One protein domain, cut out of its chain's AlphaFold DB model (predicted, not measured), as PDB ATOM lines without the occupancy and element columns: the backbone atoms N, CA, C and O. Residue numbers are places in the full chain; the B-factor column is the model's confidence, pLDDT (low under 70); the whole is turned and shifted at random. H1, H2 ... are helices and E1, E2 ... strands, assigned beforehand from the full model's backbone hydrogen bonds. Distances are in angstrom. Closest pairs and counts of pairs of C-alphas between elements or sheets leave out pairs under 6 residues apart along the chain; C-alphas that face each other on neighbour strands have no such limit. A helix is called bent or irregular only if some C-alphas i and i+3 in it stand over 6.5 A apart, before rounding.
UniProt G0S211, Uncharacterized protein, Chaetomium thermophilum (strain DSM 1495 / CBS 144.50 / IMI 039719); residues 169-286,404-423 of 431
ATOM      1  N   PRO A 169     174.516 163.591 265.920       42.62
ATOM      2  CA  PRO A 169     175.678 163.718 265.065       42.62
ATOM      3  C   PRO A 169     176.792 162.843 265.640       42.62
ATOM      4  O   PRO A 169     176.833 162.572 266.847       42.62
ATOM      5  N   GLU A 170     177.753 162.496 264.801       50.81
ATOM      6  CA  GLU A 170     178.920 161.660 265.118       50.81
ATOM      7  C   GLU A 170     179.964 162.408 265.985       50.81
ATOM      8  O   GLU A 170     181.158 162.128 265.953       50.81
ATOM      9  N   GLU A 171     179.511 163.409 266.750       51.56
ATOM     10  CA  GLU A 171     180.332 164.442 267.394       51.56
ATOM     11  C   GLU A 171     179.789 164.853 268.780       51.56
ATOM     12  O   GLU A 171     180.558 164.956 269.733       51.56
ATOM     13  N   LEU A 172     178.466 165.026 268.942       51.16
ATOM     14  CA  LEU A 172     177.837 165.417 270.224       51.16
ATOM     15  C   LEU A 172     177.323 164.226 271.058       51.16
ATOM     16  O   LEU A 172     176.915 164.405 272.205       51.16
ATOM     17  N   GLY A 173     177.315 163.010 270.501       64.12
ATOM     18  CA  GLY A 173     176.802 161.818 271.186       64.12
ATOM     19  C   GLY A 173     177.781 161.159 272.167       64.12
ATOM     20  O   GLY A 173     177.351 160.444 273.075       64.12
ATOM     21  N   TRP A 174     179.092 161.370 272.016       73.62
ATOM     22  CA  TRP A 174     180.087 160.486 272.633       73.62
ATOM     23  C   TRP A 174     180.199 160.595 274.156       73.62
ATOM     24  O   TRP A 174     180.349 159.569 274.819       73.62
ATOM     25  N   ASP A 175     180.037 161.786 274.739       78.56
ATOM     26  CA  ASP A 175     179.985 161.922 276.202       78.56
ATOM     27  C   ASP A 175     178.689 161.347 276.798       78.56
ATOM     28  O   ASP A 175     178.696 160.872 277.933       78.56
ATOM     29  N   VAL A 176     177.593 161.290 276.027       84.00
ATOM     30  CA  VAL A 176     176.360 160.593 276.439       84.00
ATOM     31  C   VAL A 176     176.593 159.080 276.466       84.00
ATOM     32  O   VAL A 176     176.197 158.419 277.424       84.00
ATOM     33  N   VAL A 177     177.293 158.528 275.467       84.00
ATOM     34  CA  VAL A 177     177.708 157.112 275.447       84.00
ATOM     35  C   VAL A 177     178.678 156.806 276.594       84.00
ATOM     36  O   VAL A 177     178.508 155.799 277.279       84.00
ATOM     37  N   LEU A 178     179.653 157.681 276.857       88.19
ATOM     38  CA  LEU A 178     180.625 157.518 277.941       88.19
ATOM     39  C   LEU A 178     179.965 157.578 279.328       88.19
ATOM     40  O   LEU A 178     180.268 156.751 280.192       88.19
ATOM     41  N   GLN A 179     179.037 158.515 279.539       86.62
ATOM     42  CA  GLN A 179     178.271 158.623 280.779       86.62
ATOM     43  C   GLN A 179     177.305 157.438 280.944       86.62
ATOM     44  O   GLN A 179     177.236 156.876 282.033       86.62
ATOM     45  N   PHE A 180     176.647 156.968 279.878       89.19
ATOM     46  CA  PHE A 180     175.830 155.750 279.929       89.19
ATOM     47  C   PHE A 180     176.667 154.504 280.255       89.19
ATOM     48  O   PHE A 180     176.274 153.709 281.103       89.19
ATOM     49  N   ALA A 181     177.840 154.344 279.636       91.19
ATOM     50  CA  ALA A 181     178.759 153.245 279.928       91.19
ATOM     51  C   ALA A 181     179.216 153.270 281.398       91.19
ATOM     52  O   ALA A 181     179.223 152.234 282.062       91.19
ATOM     53  N   ARG A 182     179.507 154.459 281.940       89.69
ATOM     54  CA  ARG A 182     179.796 154.672 283.366       89.69
ATOM     55  C   ARG A 182     178.609 154.301 284.265       89.69
ATOM     56  O   ARG A 182     178.804 153.570 285.230       89.69
ATOM     57  N   ASP A 183     177.396 154.740 283.933       92.38
ATOM     58  CA  ASP A 183     176.166 154.461 284.698       92.38
ATOM     59  C   ASP A 183     175.693 152.996 284.599       92.38
ATOM     60  O   ASP A 183     174.804 152.570 285.342       92.38
ATOM     61  N   LYS A 184     176.275 152.211 283.683       93.56
ATOM     62  CA  LYS A 184     176.095 150.755 283.566       93.56
ATOM     63  C   LYS A 184     177.320 149.946 284.010       93.56
ATOM     64  O   LYS A 184     177.330 148.734 283.807       93.56
ATOM     65  N   GLU A 185     178.319 150.593 284.617       94.81
ATOM     66  CA  GLU A 185     179.568 149.979 285.098       94.81
ATOM     67  C   GLU A 185     180.319 149.176 284.010       94.81
ATOM     68  O   GLU A 185     180.904 148.123 284.258       94.81
ATOM     69  N   TRP A 186     180.297 149.662 282.764       94.50
ATOM     70  CA  TRP A 186     180.986 149.034 281.637       94.50
ATOM     71  C   TRP A 186     182.475 149.413 281.613       94.50
ATOM     72  O   TRP A 186     182.824 150.574 281.422       94.50
ATOM     73  N   ASP A 187     183.370 148.422 281.708       94.62
ATOM     74  CA  ASP A 187     184.819 148.631 281.522       94.62
ATOM     75  C   ASP A 187     185.179 149.109 280.091       94.62
ATOM     76  O   ASP A 187     186.210 149.749 279.858       94.62
ATOM     77  N   GLN A 188     184.374 148.701 279.105       94.56
ATOM     78  CA  GLN A 188     184.603 148.871 277.671       94.56
ATOM     79  C   GLN A 188     183.280 149.065 276.922       94.56
ATOM     80  O   GLN A 188     182.272 148.466 277.292       94.56
ATOM     81  N   PHE A 189     183.318 149.789 275.803       93.25
ATOM     82  CA  PHE A 189     182.270 149.751 274.777       93.25
ATOM     83  C   PHE A 189     182.882 149.655 273.374       93.25
ATOM     84  O   PHE A 189     184.042 150.007 273.167       93.25
ATOM     85  N   PHE A 190     182.093 149.176 272.415       91.62
ATOM     86  CA  PHE A 190     182.380 149.339 270.991       91.62
ATOM     87  C   PHE A 190     181.562 150.524 270.479       91.62
ATOM     88  O   PHE A 190     180.406 150.667 270.881       91.62
ATOM     89  N   TRP A 191     182.128 151.340 269.595       87.00
ATOM     90  CA  TRP A 191     181.374 152.336 268.837       87.00
ATOM     91  C   TRP A 191     181.570 152.135 267.334       87.00
ATOM     92  O   TRP A 191     182.588 151.591 266.893       87.00
ATOM     93  N   THR A 192     180.555 152.538 266.570       87.12
ATOM     94  CA  THR A 192     180.565 152.529 265.108       87.12
ATOM     95  C   THR A 192     179.873 153.757 264.545       87.12
ATOM     96  O   THR A 192     179.061 154.383 265.230       87.12
ATOM     97  N   HIS A 193     180.124 154.026 263.267       83.12
ATOM     98  CA  HIS A 193     179.210 154.819 262.450       83.12
ATOM     99  C   HIS A 193     177.846 154.101 262.331       83.12
ATOM    100  O   HIS A 193     177.785 152.866 262.453       83.12
ATOM    101  N   PRO A 194     176.734 154.843 262.172       81.94
ATOM    102  CA  PRO A 194     175.379 154.289 262.230       81.94
ATOM    103  C   PRO A 194     175.004 153.465 260.989       81.94
ATOM    104  O   PRO A 194     174.046 152.693 261.032       81.94
ATOM    105  N   ASP A 195     175.752 153.622 259.899       86.81
ATOM    106  CA  ASP A 195     175.508 153.059 258.573       86.81
ATOM    107  C   ASP A 195     176.612 152.077 258.133       86.81
ATOM    108  O   ASP A 195     176.854 151.860 256.944       86.81
ATOM    109  N   LEU A 196     177.280 151.448 259.105       89.19
ATOM    110  CA  LEU A 196     178.328 150.463 258.865       89.19
ATOM    111  C   LEU A 196     177.773 149.035 258.725       89.19
ATOM    112  O   LEU A 196     177.300 148.425 259.687       89.19
ATOM    113  N   LEU A 197     177.952 148.444 257.546       90.88
ATOM    114  CA  LEU A 197     177.794 147.015 257.291       90.88
ATOM    115  C   LEU A 197     179.151 146.302 257.419       90.88
ATOM    116  O   LEU A 197     180.094 146.588 256.683       90.88
ATOM    117  N   VAL A 198     179.239 145.326 258.329       91.69
ATOM    118  CA  VAL A 198     180.438 144.491 258.519       91.69
ATOM    119  C   VAL A 198     180.152 143.053 258.101       91.69
ATOM    120  O   VAL A 198     179.362 142.356 258.741       91.69
ATOM    121  N   LEU A 199     180.828 142.583 257.054       91.56
ATOM    122  CA  LEU A 199     180.806 141.177 256.648       91.56
ATOM    123  C   LEU A 199     182.010 140.439 257.242       91.56
ATOM    124  O   LEU A 199     183.098 140.993 257.377       91.56
ATOM    125  N   SER A 200     181.839 139.167 257.596       90.19
ATOM    126  CA  SER A 200     182.968 138.333 258.033       90.19
ATOM    127  C   SER A 200     183.787 137.915 256.812       90.19
ATOM    128  O   SER A 200     183.205 137.620 255.777       90.19
ATOM    129  N   ASN A 201     185.119 137.885 256.896       86.50
ATOM    130  CA  ASN A 201     185.942 137.472 255.758       86.50
ATOM    131  C   ASN A 201     185.970 135.938 255.635       86.50
ATOM    132  O   ASN A 201     186.683 135.263 256.375       86.50
ATOM    133  N   GLU A 202     185.185 135.390 254.708       86.75
ATOM    134  CA  GLU A 202     185.044 133.938 254.516       86.75
ATOM    135  C   GLU A 202     186.011 133.357 253.473       86.75
ATOM    136  O   GLU A 202     185.984 132.160 253.206       86.75
ATOM    137  N   ASN A 203     186.911 134.183 252.926       83.50
ATOM    138  CA  ASN A 203     188.020 133.729 252.080       83.50
ATOM    139  C   ASN A 203     189.225 133.210 252.904       83.50
ATOM    140  O   ASN A 203     190.264 132.884 252.336       83.50
ATOM    141  N   GLU A 204     189.120 133.178 254.237       80.12
ATOM    142  CA  GLU A 204     190.160 132.690 255.155       80.12
ATOM    143  C   GLU A 204     190.043 131.179 255.407       80.12
ATOM    144  O   GLU A 204     188.948 130.663 255.621       80.12
ATOM    145  N   GLU A 205     191.182 130.479 255.497       76.06
ATOM    146  CA  GLU A 205     191.249 129.026 255.764       76.06
ATOM    147  C   GLU A 205     190.505 128.591 257.041       76.06
ATOM    148  O   GLU A 205     190.021 127.464 257.138       76.06
ATOM    149  N   SER A 206     190.406 129.486 258.030       81.44
ATOM    150  CA  SER A 206     189.639 129.282 259.261       81.44
ATOM    151  C   SER A 206     188.583 130.374 259.421       81.44
ATOM    152  O   SER A 206     188.740 131.316 260.200       81.44
ATOM    153  N   VAL A 207     187.487 130.235 258.667       81.88
ATOM    154  CA  VAL A 207     186.341 131.155 258.689       81.88
ATOM    155  C   VAL A 207     185.853 131.389 260.124       81.88
ATOM    156  O   VAL A 207     185.273 130.511 260.765       81.88
ATOM    157  N   ARG A 208     186.079 132.604 260.628       85.25
ATOM    158  CA  ARG A 208     185.623 133.076 261.942       85.25
ATOM    159  C   ARG A 208     184.910 134.407 261.778       85.25
ATOM    160  O   ARG A 208     185.369 135.273 261.033       85.25
ATOM    161  N   SER A 209     183.789 134.571 262.476       87.56
ATOM    162  CA  SER A 209     182.978 135.777 262.330       87.56
ATOM    163  C   SER A 209     183.685 137.015 262.880       87.56
ATOM    164  O   SER A 209     184.458 136.927 263.841       87.56
ATOM    165  N   ALA A 210     183.371 138.182 262.315       88.25
ATOM    166  CA  ALA A 210     183.898 139.466 262.779       88.25
ATOM    167  C   ALA A 210     183.635 139.690 264.279       88.25
ATOM    168  O   ALA A 210     184.510 140.153 265.006       88.25
ATOM    169  N   TYR A 211     182.470 139.253 264.773       88.75
ATOM    170  CA  TYR A 211     182.144 139.255 266.201       88.75
ATOM    171  C   TYR A 211     183.101 138.390 267.041       88.75
ATOM    172  O   TYR A 211     183.570 138.836 268.087       88.75
ATOM    173  N   ILE A 212     183.426 137.168 266.596       89.75
ATOM    174  CA  ILE A 212     184.359 136.285 267.316       89.75
ATOM    175  C   ILE A 212     185.753 136.917 267.367       89.75
ATOM    176  O   ILE A 212     186.321 137.022 268.453       89.75
ATOM    177  N   LYS A 213     186.263 137.411 266.230       89.44
ATOM    178  CA  LYS A 213     187.553 138.119 266.155       89.44
ATOM    179  C   LYS A 213     187.583 139.349 267.081       89.44
ATOM    180  O   LYS A 213     188.521 139.508 267.858       89.44
ATOM    181  N   ALA A 214     186.527 140.167 267.091       90.88
ATOM    182  CA  ALA A 214     186.422 141.337 267.967       90.88
ATOM    183  C   ALA A 214     186.402 140.980 269.468       90.88
ATOM    184  O   ALA A 214     187.043 141.648 270.284       90.88
ATOM    185  N   VAL A 215     185.716 139.896 269.846       91.50
ATOM    186  CA  VAL A 215     185.679 139.395 271.231       91.50
ATOM    187  C   VAL A 215     187.007 138.747 271.649       91.50
ATOM    188  O   VAL A 215     187.385 138.834 272.820       91.50
ATOM    189  N   GLU A 216     187.745 138.122 270.730       91.25
ATOM    190  CA  GLU A 216     189.110 137.640 270.981       91.25
ATOM    191  C   GLU A 216     190.076 138.798 271.260       91.25
ATOM    192  O   GLU A 216     190.744 138.778 272.295       91.25
ATOM    193  N   ILE A 217     190.072 139.846 270.428       91.75
ATOM    194  CA  ILE A 217     190.872 141.065 270.636       91.75
ATOM    195  C   ILE A 217     190.556 141.725 271.987       91.75
ATOM    196  O   ILE A 217     191.472 142.065 272.736       91.75
ATOM    197  N   LEU A 218     189.275 141.835 272.364       93.38
ATOM    198  CA  LEU A 218     188.872 142.336 273.685       93.38
ATOM    199  C   LEU A 218     189.476 141.504 274.832       93.38
ATOM    200  O   LEU A 218     189.999 142.062 275.797       93.38
ATOM    201  N   ARG A 219     189.436 140.168 274.740       93.56
ATOM    202  CA  ARG A 219     190.047 139.281 275.749       93.56
ATOM    203  C   ARG A 219     191.562 139.456 275.803       93.56
ATOM    204  O   ARG A 219     192.129 139.489 276.892       93.56
ATOM    205  N   GLU A 220     192.217 139.588 274.654       93.19
ATOM    206  CA  GLU A 220     193.661 139.801 274.575       93.19
ATOM    207  C   GLU A 220     194.074 141.130 275.225       93.19
ATOM    208  O   GLU A 220     194.989 141.156 276.046       93.19
ATOM    209  N   LEU A 221     193.347 142.214 274.944       92.25
ATOM    210  CA  LEU A 221     193.568 143.540 275.529       92.25
ATOM    211  C   LEU A 221     193.308 143.589 277.043       92.25
ATOM    212  O   LEU A 221     194.012 144.309 277.749       92.25
ATOM    213  N   LYS A 222     192.349 142.812 277.571       91.88
ATOM    214  CA  LYS A 222     192.142 142.676 279.029       91.88
ATOM    215  C   LYS A 222     193.217 141.820 279.714       91.88
ATOM    216  O   LYS A 222     193.455 141.999 280.904       91.88
ATOM    217  N   ASN A 223     193.873 140.913 278.983       91.69
ATOM    218  CA  ASN A 223     194.928 140.037 279.510       91.69
ATOM    219  C   ASN A 223     196.347 140.626 279.364       91.69
ATOM    220  O   ASN A 223     197.235 140.307 280.160       91.69
ATOM    221  N   LYS A 224     196.587 141.480 278.362       88.75
ATOM    222  CA  LYS A 224     197.857 142.196 278.170       88.75
ATOM    223  C   LYS A 224     198.065 143.230 279.285       88.75
ATOM    224  O   LYS A 224     197.178 144.016 279.597       88.75
ATOM    225  N   LYS A 225     199.287 143.310 279.829       90.25
ATOM    226  CA  LYS A 225     199.718 144.372 280.768       90.25
ATOM    227  C   LYS A 225     199.997 145.697 280.040       90.25
ATOM    228  O   LYS A 225     201.073 146.274 280.169       90.25
ATOM    229  N   LEU A 226     199.039 146.145 279.236       91.31
ATOM    230  CA  LEU A 226     199.135 147.311 278.365       91.31
ATOM    231  C   LEU A 226     198.156 148.382 278.851       91.31
ATOM    232  O   LEU A 226     196.965 148.114 278.992       91.31
ATOM    233  N   ARG A 227     198.630 149.614 279.070       94.56
ATOM    234  CA  ARG A 227     197.729 150.768 279.205       94.56
ATOM    235  C   ARG A 227     197.190 151.087 277.815       94.56
ATOM    236  O   ARG A 227     197.858 151.777 277.061       94.56
ATOM    237  N   TRP A 228     196.028 150.548 277.462       95.62
ATOM    238  CA  TRP A 228     195.379 150.776 276.169       95.62
ATOM    239  C   TRP A 228     194.125 151.641 276.322       95.62
ATOM    240  O   TRP A 228     193.466 151.589 277.365       95.62
ATOM    241  N   ALA A 229     193.801 152.426 275.293       95.31
ATOM    242  CA  ALA A 229     192.595 153.254 275.257       95.31
ATOM    243  C   ALA A 229     191.641 152.903 274.111       95.31
ATOM    244  O   ALA A 229     190.452 152.740 274.365       95.31
ATOM    245  N   ASN A 230     192.153 152.743 272.887       93.94
ATOM    246  CA  ASN A 230     191.362 152.426 271.697       93.94
ATOM    247  C   ASN A 230     192.010 151.286 270.904       93.94
ATOM    248  O   ASN A 230     193.221 151.303 270.685       93.94
ATOM    249  N   TYR A 231     191.204 150.333 270.442       93.31
ATOM    250  CA  TYR A 231     191.582 149.381 269.403       93.31
ATOM    251  C   TYR A 231     190.751 149.650 268.150       93.31
ATOM    252  O   TYR A 231     189.526 149.533 268.189       93.31
ATOM    253  N   PHE A 232     191.414 149.992 267.050       91.44
ATOM    254  CA  PHE A 232     190.771 150.235 265.761       91.44
ATOM    255  C   PHE A 232     190.697 148.917 264.986       91.44
ATOM    256  O   PHE A 232     191.728 148.328 264.658       91.44
ATOM    257  N   PHE A 233     189.486 148.437 264.702       89.25
ATOM    258  CA  PHE A 233     189.282 147.300 263.795       89.25
ATOM    259  C   PHE A 233     189.312 147.739 262.334       89.25
ATOM    260  O   PHE A 233     189.750 146.982 261.474       89.25
ATOM    261  N   GLU A 234     188.856 148.968 262.115       85.94
ATOM    262  CA  GLU A 234     188.878 149.754 260.892       85.94
ATOM    263  C   GLU A 234     188.852 151.233 261.343       85.94
ATOM    264  O   GLU A 234     188.197 151.544 262.347       85.94
ATOM    265  N   CYS A 235     189.583 152.140 260.678       79.12
ATOM    266  CA  CYS A 235     189.613 153.558 261.081       79.12
ATOM    267  C   CYS A 235     188.234 154.206 261.027       79.12
ATOM    268  O   CYS A 235     187.531 153.979 260.050       79.12
ATOM    269  N   ASP A 236     187.907 155.026 262.040       75.25
ATOM    270  CA  ASP A 236     186.676 155.837 262.113       75.25
ATOM    271  C   ASP A 236     185.432 155.074 261.623       75.25
ATOM    272  O   ASP A 236     184.616 155.575 260.868       75.25
ATOM    273  N   ARG A 237     185.330 153.791 261.995       85.00
ATOM    274  CA  ARG A 237     184.272 152.879 261.531       85.00
ATOM    275  C   ARG A 237     183.880 151.890 262.609       85.00
ATOM    276  O   ARG A 237     182.716 151.853 262.983       85.00
ATOM    277  N   LEU A 238     184.830 151.110 263.132       89.69
ATOM    278  CA  LEU A 238     184.604 150.206 264.264       89.69
ATOM    279  C   LEU A 238     185.787 150.264 265.230       89.69
ATOM    280  O   LEU A 238     186.904 149.847 264.905       89.69
ATOM    281  N   VAL A 239     185.515 150.724 266.450       90.19
ATOM    282  CA  VAL A 239     186.529 150.923 267.491       90.19
ATOM    283  C   VAL A 239     186.050 150.324 268.810       90.19
ATOM    284  O   VAL A 239     184.894 150.479 269.199       90.19
ATOM    285  N   LEU A 240     186.947 149.633 269.511       93.56
ATOM    286  CA  LEU A 240     186.766 149.212 270.901       93.56
ATOM    287  C   LEU A 240     187.481 150.204 271.817       93.56
ATOM    288  O   LEU A 240     188.687 150.407 271.686       93.56
ATOM    289  N   THR A 241     186.759 150.760 272.784       93.38
ATOM    290  CA  THR A 241     187.233 151.836 273.655       93.38
ATOM    291  C   THR A 241     187.192 151.431 275.130       93.38
ATOM    292  O   THR A 241     186.239 150.815 275.609       93.38
ATOM    293  N   ASN A 242     188.244 151.790 275.864       95.94
ATOM    294  CA  ASN A 242     188.390 151.603 277.306       95.94
ATOM    295  C   ASN A 242     187.815 152.815 278.061       95.94
ATOM    296  O   ASN A 242     188.361 153.920 277.993       95.94
ATOM    297  N   VAL A 243     186.741 152.596 278.823       95.12
ATOM    298  CA  VAL A 243     186.007 153.658 279.536       95.12
ATOM    299  C   VAL A 243     186.891 154.358 280.566       95.12
ATOM    300  O   VAL A 243     186.903 155.587 280.641       95.12
ATOM    301  N   ALA A 244     187.706 153.603 281.305       95.00
ATOM    302  CA  ALA A 244     188.615 154.167 282.300       95.00
ATOM    303  C   ALA A 244     189.717 155.039 281.669       95.00
ATOM    304  O   ALA A 244     190.177 155.993 282.296       95.00
ATOM    305  N   ALA A 245     190.126 154.750 280.427       95.75
ATOM    306  CA  ALA A 245     191.104 155.567 279.713       95.75
ATOM    307  C   ALA A 245     190.504 156.915 279.280       95.75
ATOM    308  O   ALA A 245     191.092 157.952 279.585       95.75
ATOM    309  N   LEU A 246     189.310 156.922 278.669       93.50
ATOM    310  CA  LEU A 246     188.606 158.167 278.326       93.50
ATOM    311  C   LEU A 246     188.312 159.027 279.562       93.50
ATOM    312  O   LEU A 246     188.620 160.219 279.569       93.50
ATOM    313  N   LEU A 247     187.780 158.432 280.635       93.06
ATOM    314  CA  LEU A 247     187.496 159.164 281.874       93.06
ATOM    315  C   LEU A 247     188.767 159.778 282.489       93.06
ATOM    316  O   LEU A 247     188.705 160.884 283.020       93.06
ATOM    317  N   SER A 248     189.928 159.119 282.371       93.81
ATOM    318  CA  SER A 248     191.197 159.633 282.914       93.81
ATOM    319  C   SER A 248     191.714 160.913 282.242       93.81
ATOM    320  O   SER A 248     192.489 161.638 282.861       93.81
ATOM    321  N   ILE A 249     191.274 161.210 281.012       91.12
ATOM    322  CA  ILE A 249     191.613 162.446 280.283       91.12
ATOM    323  C   ILE A 249     190.460 163.464 280.236       91.12
ATOM    324  O   ILE A 249     190.573 164.476 279.543       91.12
ATOM    325  N   GLY A 250     189.356 163.192 280.943       89.94
ATOM    326  CA  GLY A 250     188.180 164.062 281.018       89.94
ATOM    327  C   GLY A 250     187.082 163.814 279.976       89.94
ATOM    328  O   GLY A 250     186.183 164.639 279.887       89.94
ATOM    329  N   GLY A 251     187.119 162.715 279.215       90.50
ATOM    330  CA  GLY A 251     186.125 162.427 278.168       90.50
ATOM    331  C   GLY A 251     186.383 163.173 276.856       90.50
ATOM    332  O   GLY A 251     187.532 163.503 276.536       90.50
ATOM    333  N   TRP A 252     185.333 163.409 276.072       88.31
ATOM    334  CA  TRP A 252     185.414 164.182 274.832       88.31
ATOM    335  C   TRP A 252     185.441 165.685 275.140       88.31
ATOM    336  O   TRP A 252     185.337 166.101 276.292       88.31
ATOM    337  N   ASP A 253     185.694 166.515 274.129       87.38
ATOM    338  CA  ASP A 253     185.524 167.963 274.271       87.38
ATOM    339  C   ASP A 253     184.315 168.411 273.453       87.38
ATOM    340  O   ASP A 253     184.422 168.717 272.266       87.38
ATOM    341  N   ALA A 254     183.157 168.448 274.113       84.31
ATOM    342  CA  ALA A 254     181.892 168.875 273.524       84.31
ATOM    343  C   ALA A 254     181.885 170.339 273.024       84.31
ATOM    344  O   ALA A 254     180.914 170.756 272.394       84.31
ATOM    345  N   ALA A 255     182.941 171.130 273.266       85.44
ATOM    346  CA  ALA A 255     183.115 172.442 272.643       85.44
ATOM    347  C   ALA A 255     183.680 172.374 271.207       85.44
ATOM    348  O   ALA A 255     183.776 173.414 270.556       85.44
ATOM    349  N   ILE A 256     184.047 171.189 270.699       85.88
ATOM    350  CA  ILE A 256     184.623 170.984 269.360       85.88
ATOM    351  C   ILE A 256     183.608 170.247 268.460       85.88
ATOM    352  O   ILE A 256     183.699 169.031 268.316       85.88
ATOM    353  N   PRO A 257     182.638 170.950 267.838       77.12
ATOM    354  CA  PRO A 257     181.700 170.364 266.873       77.12
ATOM    355  C   PRO A 257     182.379 170.159 265.509       77.12
ATOM    356  O   PRO A 257     182.149 170.898 264.553       77.12
ATOM    357  N   SER A 258     183.324 169.225 265.455       73.25
ATOM    358  CA  SER A 258     183.826 168.643 264.211       73.25
ATOM    359  C   SER A 258     184.514 167.304 264.491       73.25
ATOM    360  O   SER A 258     184.947 167.047 265.617       73.25
ATOM    361  N   ALA A 259     184.751 166.501 263.451       72.62
ATOM    362  CA  ALA A 259     185.579 165.290 263.505       72.62
ATOM    363  C   ALA A 259     186.955 165.478 264.195       72.62
ATOM    364  O   ALA A 259     187.528 164.514 264.704       72.62
ATOM    365  N   LEU A 260     187.461 166.716 264.313       84.56
ATOM    366  CA  LEU A 260     188.652 167.042 265.107       84.56
ATOM    367  C   LEU A 260     188.506 166.711 266.607       84.56
ATOM    368  O   LEU A 260     189.525 166.616 267.289       84.56
ATOM    369  N   ALA A 261     187.296 166.481 267.127       85.50
ATOM    370  CA  ALA A 261     187.064 165.953 268.473       85.50
ATOM    371  C   ALA A 261     187.684 164.555 268.676       85.50
ATOM    372  O   ALA A 261     188.261 164.288 269.733       85.50
ATOM    373  N   HIS A 262     187.664 163.693 267.651       86.56
ATOM    374  CA  HIS A 262     188.381 162.412 267.655       86.56
ATOM    375  C   HIS A 262     189.891 162.656 267.770       86.56
ATOM    376  O   HIS A 262     190.567 162.111 268.642       86.56
ATOM    377  N   CYS A 263     190.411 163.570 266.950       87.50
ATOM    378  CA  CYS A 263     191.823 163.948 266.923       87.50
ATOM    379  C   CYS A 263     192.312 164.567 268.252       87.50
ATOM    380  O   CYS A 263     193.422 164.277 268.701       87.50
ATOM    381  N   ASP A 264     191.462 165.351 268.919       89.75
ATOM    382  CA  ASP A 264     191.661 165.918 270.256       89.75
ATOM    383  C   ASP A 264     191.780 164.832 271.343       89.75
ATOM    384  O   ASP A 264     192.736 164.812 272.126       89.75
ATOM    385  N   VAL A 265     190.827 163.895 271.358       89.56
ATOM    386  CA  VAL A 265     190.781 162.765 272.297       89.56
ATOM    387  C   VAL A 265     191.966 161.827 272.089       89.56
ATOM    388  O   VAL A 265     192.664 161.505 273.053       89.56
ATOM    389  N   TYR A 266     192.253 161.424 270.848       90.38
ATOM    390  CA  TYR A 266     193.361 160.515 270.550       90.38
ATOM    391  C   TYR A 266     194.721 161.126 270.926       90.38
ATOM    392  O   TYR A 266     195.578 160.403 271.443       90.38
ATOM    393  N   ALA A 267     194.910 162.442 270.756       89.50
ATOM    394  CA  ALA A 267     196.117 163.140 271.204       89.50
ATOM    395  C   ALA A 267     196.239 163.184 272.736       89.50
ATOM    396  O   ALA A 267     197.287 162.819 273.277       89.50
ATOM    397  N   ARG A 268     195.160 163.533 273.455       90.75
ATOM    398  CA  ARG A 268     195.138 163.497 274.929       90.75
ATOM    399  C   ARG A 268     195.431 162.100 275.485       90.75
ATOM    400  O   ARG A 268     196.234 161.978 276.410       90.75
ATOM    401  N   LEU A 269     194.857 161.047 274.898       92.19
ATOM    402  CA  LEU A 269     195.131 159.654 275.274       92.19
ATOM    403  C   LEU A 269     196.602 159.267 275.044       92.19
ATOM    404  O   LEU A 269     197.214 158.647 275.917       92.19
ATOM    405  N   ALA A 270     197.184 159.665 273.908       90.19
ATOM    406  CA  ALA A 270     198.583 159.390 273.586       90.19
ATOM    407  C   ALA A 270     199.547 160.064 274.581       90.19
ATOM    408  O   ALA A 270     200.406 159.388 275.151       90.19
ATOM    409  N   TRP A 271     199.374 161.359 274.879       88.69
ATOM    410  CA  TRP A 271     200.212 162.057 275.870       88.69
ATOM    411  C   TRP A 271     200.005 161.556 277.305       88.69
ATOM    412  O   TRP A 271     200.951 161.550 278.091       88.69
ATOM    413  N   ALA A 272     198.804 161.078 277.648       91.19
ATOM    414  CA  ALA A 272     198.543 160.385 278.912       91.19
ATOM    415  C   ALA A 272     199.180 158.977 278.976       91.19
ATOM    416  O   ALA A 272     199.068 158.287 279.997       91.19
ATOM    417  N   GLY A 273     199.870 158.538 277.917       91.62
ATOM    418  CA  GLY A 273     200.607 157.279 277.844       91.62
ATOM    419  C   GLY A 273     199.716 156.053 277.650       91.62
ATOM    420  O   GLY A 273     200.040 154.989 278.187       91.62
ATOM    421  N   TYR A 274     198.589 156.202 276.947       94.31
ATOM    422  CA  TYR A 274     197.773 155.078 276.495       94.31
ATOM    423  C   TYR A 274     198.126 154.679 275.062       94.31
ATOM    424  O   TYR A 274     198.092 155.497 274.142       94.31
ATOM    425  N   TRP A 275     198.392 153.389 274.866       93.62
ATOM    426  CA  TRP A 275     198.463 152.768 273.552       93.62
ATOM    427  C   TRP A 275     197.103 152.818 272.853       93.62
ATOM    428  O   TRP A 275     196.048 152.619 273.468       93.62
ATOM    429  N   GLN A 276     197.155 153.054 271.549       91.06
ATOM    430  CA  GLN A 276     196.027 153.033 270.633       91.06
ATOM    431  C   GLN A 276     196.517 152.440 269.306       91.06
ATOM    432  O   GLN A 276     197.680 152.640 268.952       91.06
ATOM    433  N   GLY A 277     195.668 151.729 268.565       89.00
ATOM    434  CA  GLY A 277     196.052 151.161 267.267       89.00
ATOM    435  C   GLY A 277     195.299 149.882 266.910       89.00
ATOM    436  O   GLY A 277     194.290 149.551 267.527       89.00
ATOM    437  N   SER A 278     195.826 149.152 265.935       84.94
ATOM    438  CA  SER A 278     195.564 147.727 265.709       84.94
ATOM    439  C   SER A 278     196.834 146.926 266.034       84.94
ATOM    440  O   SER A 278     197.910 147.508 266.213       84.94
ATOM    441  N   PHE A 279     196.753 145.599 266.149       77.81
ATOM    442  CA  PHE A 279     197.968 144.788 266.285       77.81
ATOM    443  C   PHE A 279     198.624 144.554 264.907       77.81
ATOM    444  O   PHE A 279     197.929 144.188 263.957       77.81
ATOM    445  N   PRO A 280     199.956 144.721 264.764       71.88
ATOM    446  CA  PRO A 280     200.648 144.411 263.515       71.88
ATOM    447  C   PRO A 280     200.418 142.958 263.087       71.88
ATOM    448  O   PRO A 280     200.532 142.042 263.901       71.88
ATOM    449  N   GLY A 281     200.100 142.746 261.809       66.06
ATOM    450  CA  GLY A 281     199.919 141.412 261.232       66.06
ATOM    451  C   GLY A 281     198.631 140.671 261.621       66.06
ATOM    452  O   GLY A 281     198.463 139.531 261.192       66.06
ATOM    453  N   THR A 282     197.697 141.260 262.385       67.00
ATOM    454  CA  THR A 282     196.377 140.626 262.558       67.00
ATOM    455  C   THR A 282     195.574 140.681 261.268       67.00
ATOM    456  O   THR A 282     195.404 141.749 260.682       67.00
ATOM    457  N   THR A 283     195.016 139.538 260.869       65.44
ATOM    458  CA  THR A 283     194.063 139.423 259.762       65.44
ATOM    459  C   THR A 283     192.879 140.381 259.974       65.44
ATOM    460  O   THR A 283     192.392 140.466 261.108       65.44
ATOM    461  N   PRO A 284     192.375 141.073 258.930       80.69
ATOM    462  CA  PRO A 284     191.217 141.952 259.053       80.69
ATOM    463  C   PRO A 284     190.045 141.291 259.785       80.69
ATOM    464  O   PRO A 284     189.731 140.111 259.592       80.69
ATOM    465  N   THR A 285     189.398 142.054 260.667       85.31
ATOM    466  CA  THR A 285     188.290 141.529 261.479       85.31
ATOM    467  C   THR A 285     187.043 141.270 260.636       85.31
ATOM    468  O   THR A 285     186.341 140.288 260.865       85.31
ATOM    469  N   GLY A 286     186.829 142.064 259.593       89.25
ATOM    470  CA  GLY A 286     185.816 141.832 258.576       89.25
ATOM    471  C   GLY A 286     186.138 142.602 257.301       89.25
ATOM    472  O   GLY A 286     187.227 143.157 257.158       89.25
ATOM    473  N   TRP A 404     199.182 164.553 268.297       81.69
ATOM    474  CA  TRP A 404     199.848 163.658 269.252       81.69
ATOM    475  C   TRP A 404     201.384 163.602 269.112       81.69
ATOM    476  O   TRP A 404     202.072 163.318 270.091       81.69
ATOM    477  N   ARG A 405     201.931 163.897 267.922       82.56
ATOM    478  CA  ARG A 405     203.381 163.966 267.645       82.56
ATOM    479  C   ARG A 405     204.044 165.241 268.172       82.56
ATOM    480  O   ARG A 405     205.270 165.334 268.153       82.56
ATOM    481  N   ALA A 406     203.271 166.244 268.585       81.00
ATOM    482  CA  ALA A 406     203.824 167.518 269.020       81.00
ATOM    483  C   ALA A 406     204.643 167.369 270.322       81.00
ATOM    484  O   ALA A 406     204.234 166.622 271.217       81.00
ATOM    485  N   PRO A 407     205.762 168.105 270.483       77.56
ATOM    486  CA  PRO A 407     206.683 167.981 271.619       77.56
ATOM    487  C   PRO A 407     206.172 168.691 272.891       77.56
ATOM    488  O   PRO A 407     206.921 169.385 273.577       77.56
ATOM    489  N   ILE A 408     204.883 168.542 273.196       73.31
ATOM    490  CA  ILE A 408     204.185 169.163 274.329       73.31
ATOM    491  C   ILE A 408     203.535 168.104 275.229       73.31
ATOM    492  O   ILE A 408     203.463 166.925 274.888       73.31
ATOM    493  N   LYS A 409     203.032 168.538 276.387       67.56
ATOM    494  CA  LYS A 409     202.095 167.769 277.216       67.56
ATOM    495  C   LYS A 409     200.695 168.358 277.064       67.56
ATOM    496  O   LYS A 409     200.566 169.570 276.896       67.56
ATOM    497  N   GLY A 410     199.659 167.528 277.194       66.00
ATOM    498  CA  GLY A 410     198.263 167.978 277.086       66.00
ATOM    499  C   GLY A 410     197.911 169.138 278.030       66.00
ATOM    500  O   GLY A 410     197.244 170.083 277.614       66.00
ATOM    501  N   ASP A 411     198.440 169.120 279.259       66.38
ATOM    502  CA  ASP A 411     198.181 170.133 280.299       66.38
ATOM    503  C   ASP A 411     198.659 171.553 279.936       66.38
ATOM    504  O   ASP A 411     198.158 172.537 280.486       66.38
ATOM    505  N   ASP A 412     199.628 171.670 279.022       67.44
ATOM    506  CA  ASP A 412     200.234 172.937 278.595       67.44
ATOM    507  C   ASP A 412     199.598 173.513 277.320       67.44
ATOM    508  O   ASP A 412     199.876 174.650 276.944       67.44
ATOM    509  N   ALA A 413     198.748 172.759 276.624       62.03
ATOM    510  CA  ALA A 413     198.451 173.038 275.221       62.03
ATOM    511  C   ALA A 413     197.579 174.280 274.967       62.03
ATOM    512  O   ALA A 413     197.859 175.060 274.057       62.03
ATOM    513  N   TRP A 414     196.592 174.531 275.832       62.31
ATOM    514  CA  TRP A 414     195.759 175.745 275.812       62.31
ATOM    515  C   TRP A 414     196.576 177.034 275.999       62.31
ATOM    516  O   TRP A 414     196.122 178.128 275.644       62.31
ATOM    517  N   ARG A 415     197.802 176.912 276.528       66.12
ATOM    518  CA  ARG A 415     198.751 178.016 276.687       66.12
ATOM    519  C   ARG A 415     199.463 178.355 275.381       66.12
ATOM    520  O   ARG A 415     200.113 179.384 275.338       66.12
ATOM    521  N   LEU A 416     199.390 177.559 274.317       69.81
ATOM    522  CA  LEU A 416     200.161 177.843 273.105       69.81
ATOM    523  C   LEU A 416     199.633 179.075 272.367       69.81
ATOM    524  O   LEU A 416     198.430 179.221 272.132       69.81
ATOM    525  N   GLU A 417     200.546 179.955 271.954       65.94
ATOM    526  CA  GLU A 417     200.216 181.033 271.020       65.94
ATOM    527  C   GLU A 417     199.729 180.440 269.681       65.94
ATOM    528  O   GLU A 417     200.237 179.414 269.210       65.94
ATOM    529  N   LYS A 418     198.747 181.092 269.039       63.72
ATOM    530  CA  LYS A 418     198.483 180.856 267.609       63.72
ATOM    531  C   LYS A 418     199.737 181.221 266.815       63.72
ATOM    532  O   LYS A 418     200.495 182.090 267.245       63.72
ATOM    533  N   SER A 419     199.941 180.609 265.647       53.81
ATOM    534  CA  SER A 419     201.043 180.998 264.756       53.81
ATOM    535  C   SER A 419     200.907 182.485 264.434       53.81
ATOM    536  O   SER A 419     199.894 182.897 263.865       53.81
ATOM    537  N   GLY A 420     201.874 183.284 264.885       46.53
ATOM    538  CA  GLY A 420     201.775 184.738 264.857       46.53
ATOM    539  C   GLY A 420     201.766 185.309 263.439       46.53
ATOM    540  O   GLY A 420     202.133 184.642 262.473       46.53
ATOM    541  N   LYS A 421     201.433 186.600 263.333       43.66
ATOM    542  CA  LYS A 421     201.392 187.386 262.080       43.66
ATOM    543  C   LYS A 421     202.760 187.570 261.386       43.66
ATOM    544  O   LYS A 421     202.928 188.475 260.578       43.66
ATOM    545  N   GLU A 422     203.761 186.763 261.732       44.16
ATOM    546  CA  GLU A 422     205.075 186.748 261.083       44.16
ATOM    547  C   GLU A 422     205.082 185.890 259.810       44.16
ATOM    548  O   GLU A 422     205.837 186.217 258.896       44.16
ATOM    549  N   ASP A 423     204.212 184.873 259.702       42.47
ATOM    550  CA  ASP A 423     203.994 184.121 258.452       42.47
ATOM    551  C   ASP A 423     203.417 185.067 257.372       42.47
ATOM    552  O   ASP A 423     204.068 185.324 256.359       42.47
TER     553      ASP A 423
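AT A GLANCE: This is residues 169 to 286 and 404 to 423 of the 431 residues of an uncharacterized protein of Chaetomium thermophilum (strain DSM 1495 / CBS 144.50 / IMI 039719) (UniProt G0S211). A small four-stranded sheet in the middle has H2 running along one face, while the short H3 stands up from the opposite face, with H1 and H4 packed against it and only grazing the sheet. Past H4 come H5 and a tail, whose residues 417 to 423 stick out; E2 and the link after it reach the other end. The 138 printed residues hold five named helices and five named strands, in the order H1 E1 E2 H2 E3 E4 H3 H4 E5 H5. The sheet runs E1 E4 E3 E5 and is mixed, and the class is mixed, helices and strands. The whole is only just compact, close to loose, with a radius of gyration of the C-alphas of 17.0 A, and elongated, spanning 59 by 37 by 34 A.

IN THESE COORDINATES: H1, residues 174 to 183, begins with C-alpha 174 at (180.087, 160.486, 272.633) and is 14.0 A long. E1, residues 188 to 192, and E2, residues 196 to 199, follow. H2, residues 210 to 223, is the longest helix at 20.0 A. E3, residues 228 to 234, spans 16.6 A, and E4, residues 238 to 242, is joined to H3, residues 243 to 248, by a tight link with 0 residues between them. H4, residues 260 to 271, spans 16.6 A. E5 is residues 275 to 277. H5, residues 410 to 415, ends with C-alpha 415 at (198.751, 178.016, 276.687).

HOW THE PARTS SIT: E3 and E4 form an antiparallel hairpin, with N 231 and O 240 2.8 A apart. E1 is antiparallel to E4, with N 191 and O 239 2.9 A apart, and E5 is parallel to E3, with N 229 and O 275 2.9 A apart. E2 pairs with no named strand. H2 is on the sheet at a height of 10.2 A, over E4 and E3. H3, on the opposite face, only just touches H1, Leu 178 and Val 243 being closest at 6.8 A between C-alphas. H3 also only just touches H4, with residues 265 to 269 of H4 alone; the C-alphas of Ala 245 and Leu 269 are closest, at 7.3 A. H4 only just touches H5 at a steep tilt of 56 degrees, opposite ways, with the C-alphas of Arg 268 and Gly 410 5.9 A apart. Every O i to N i+4 pair is within hydrogen-bond range in H1, H2, H3 and H4; in irregular H5, where C-alphas 411 and 414 are 7.6 A apart, 0 of 2 are, against 2 of 3 O i to N i+3 pairs.

THE WHOLE: The C-alphas farthest apart, of Glu 205 and Glu 422, are 59.6 A apart. Residues 287 to 403 are not printed, and C-alphas 286 and 404 are 28.1 A apart across the cut. The link from H3 to H4 is long. pLDDT is under 70 at residues 169 to 173, 281 to 283 and 409 to 423 of this model.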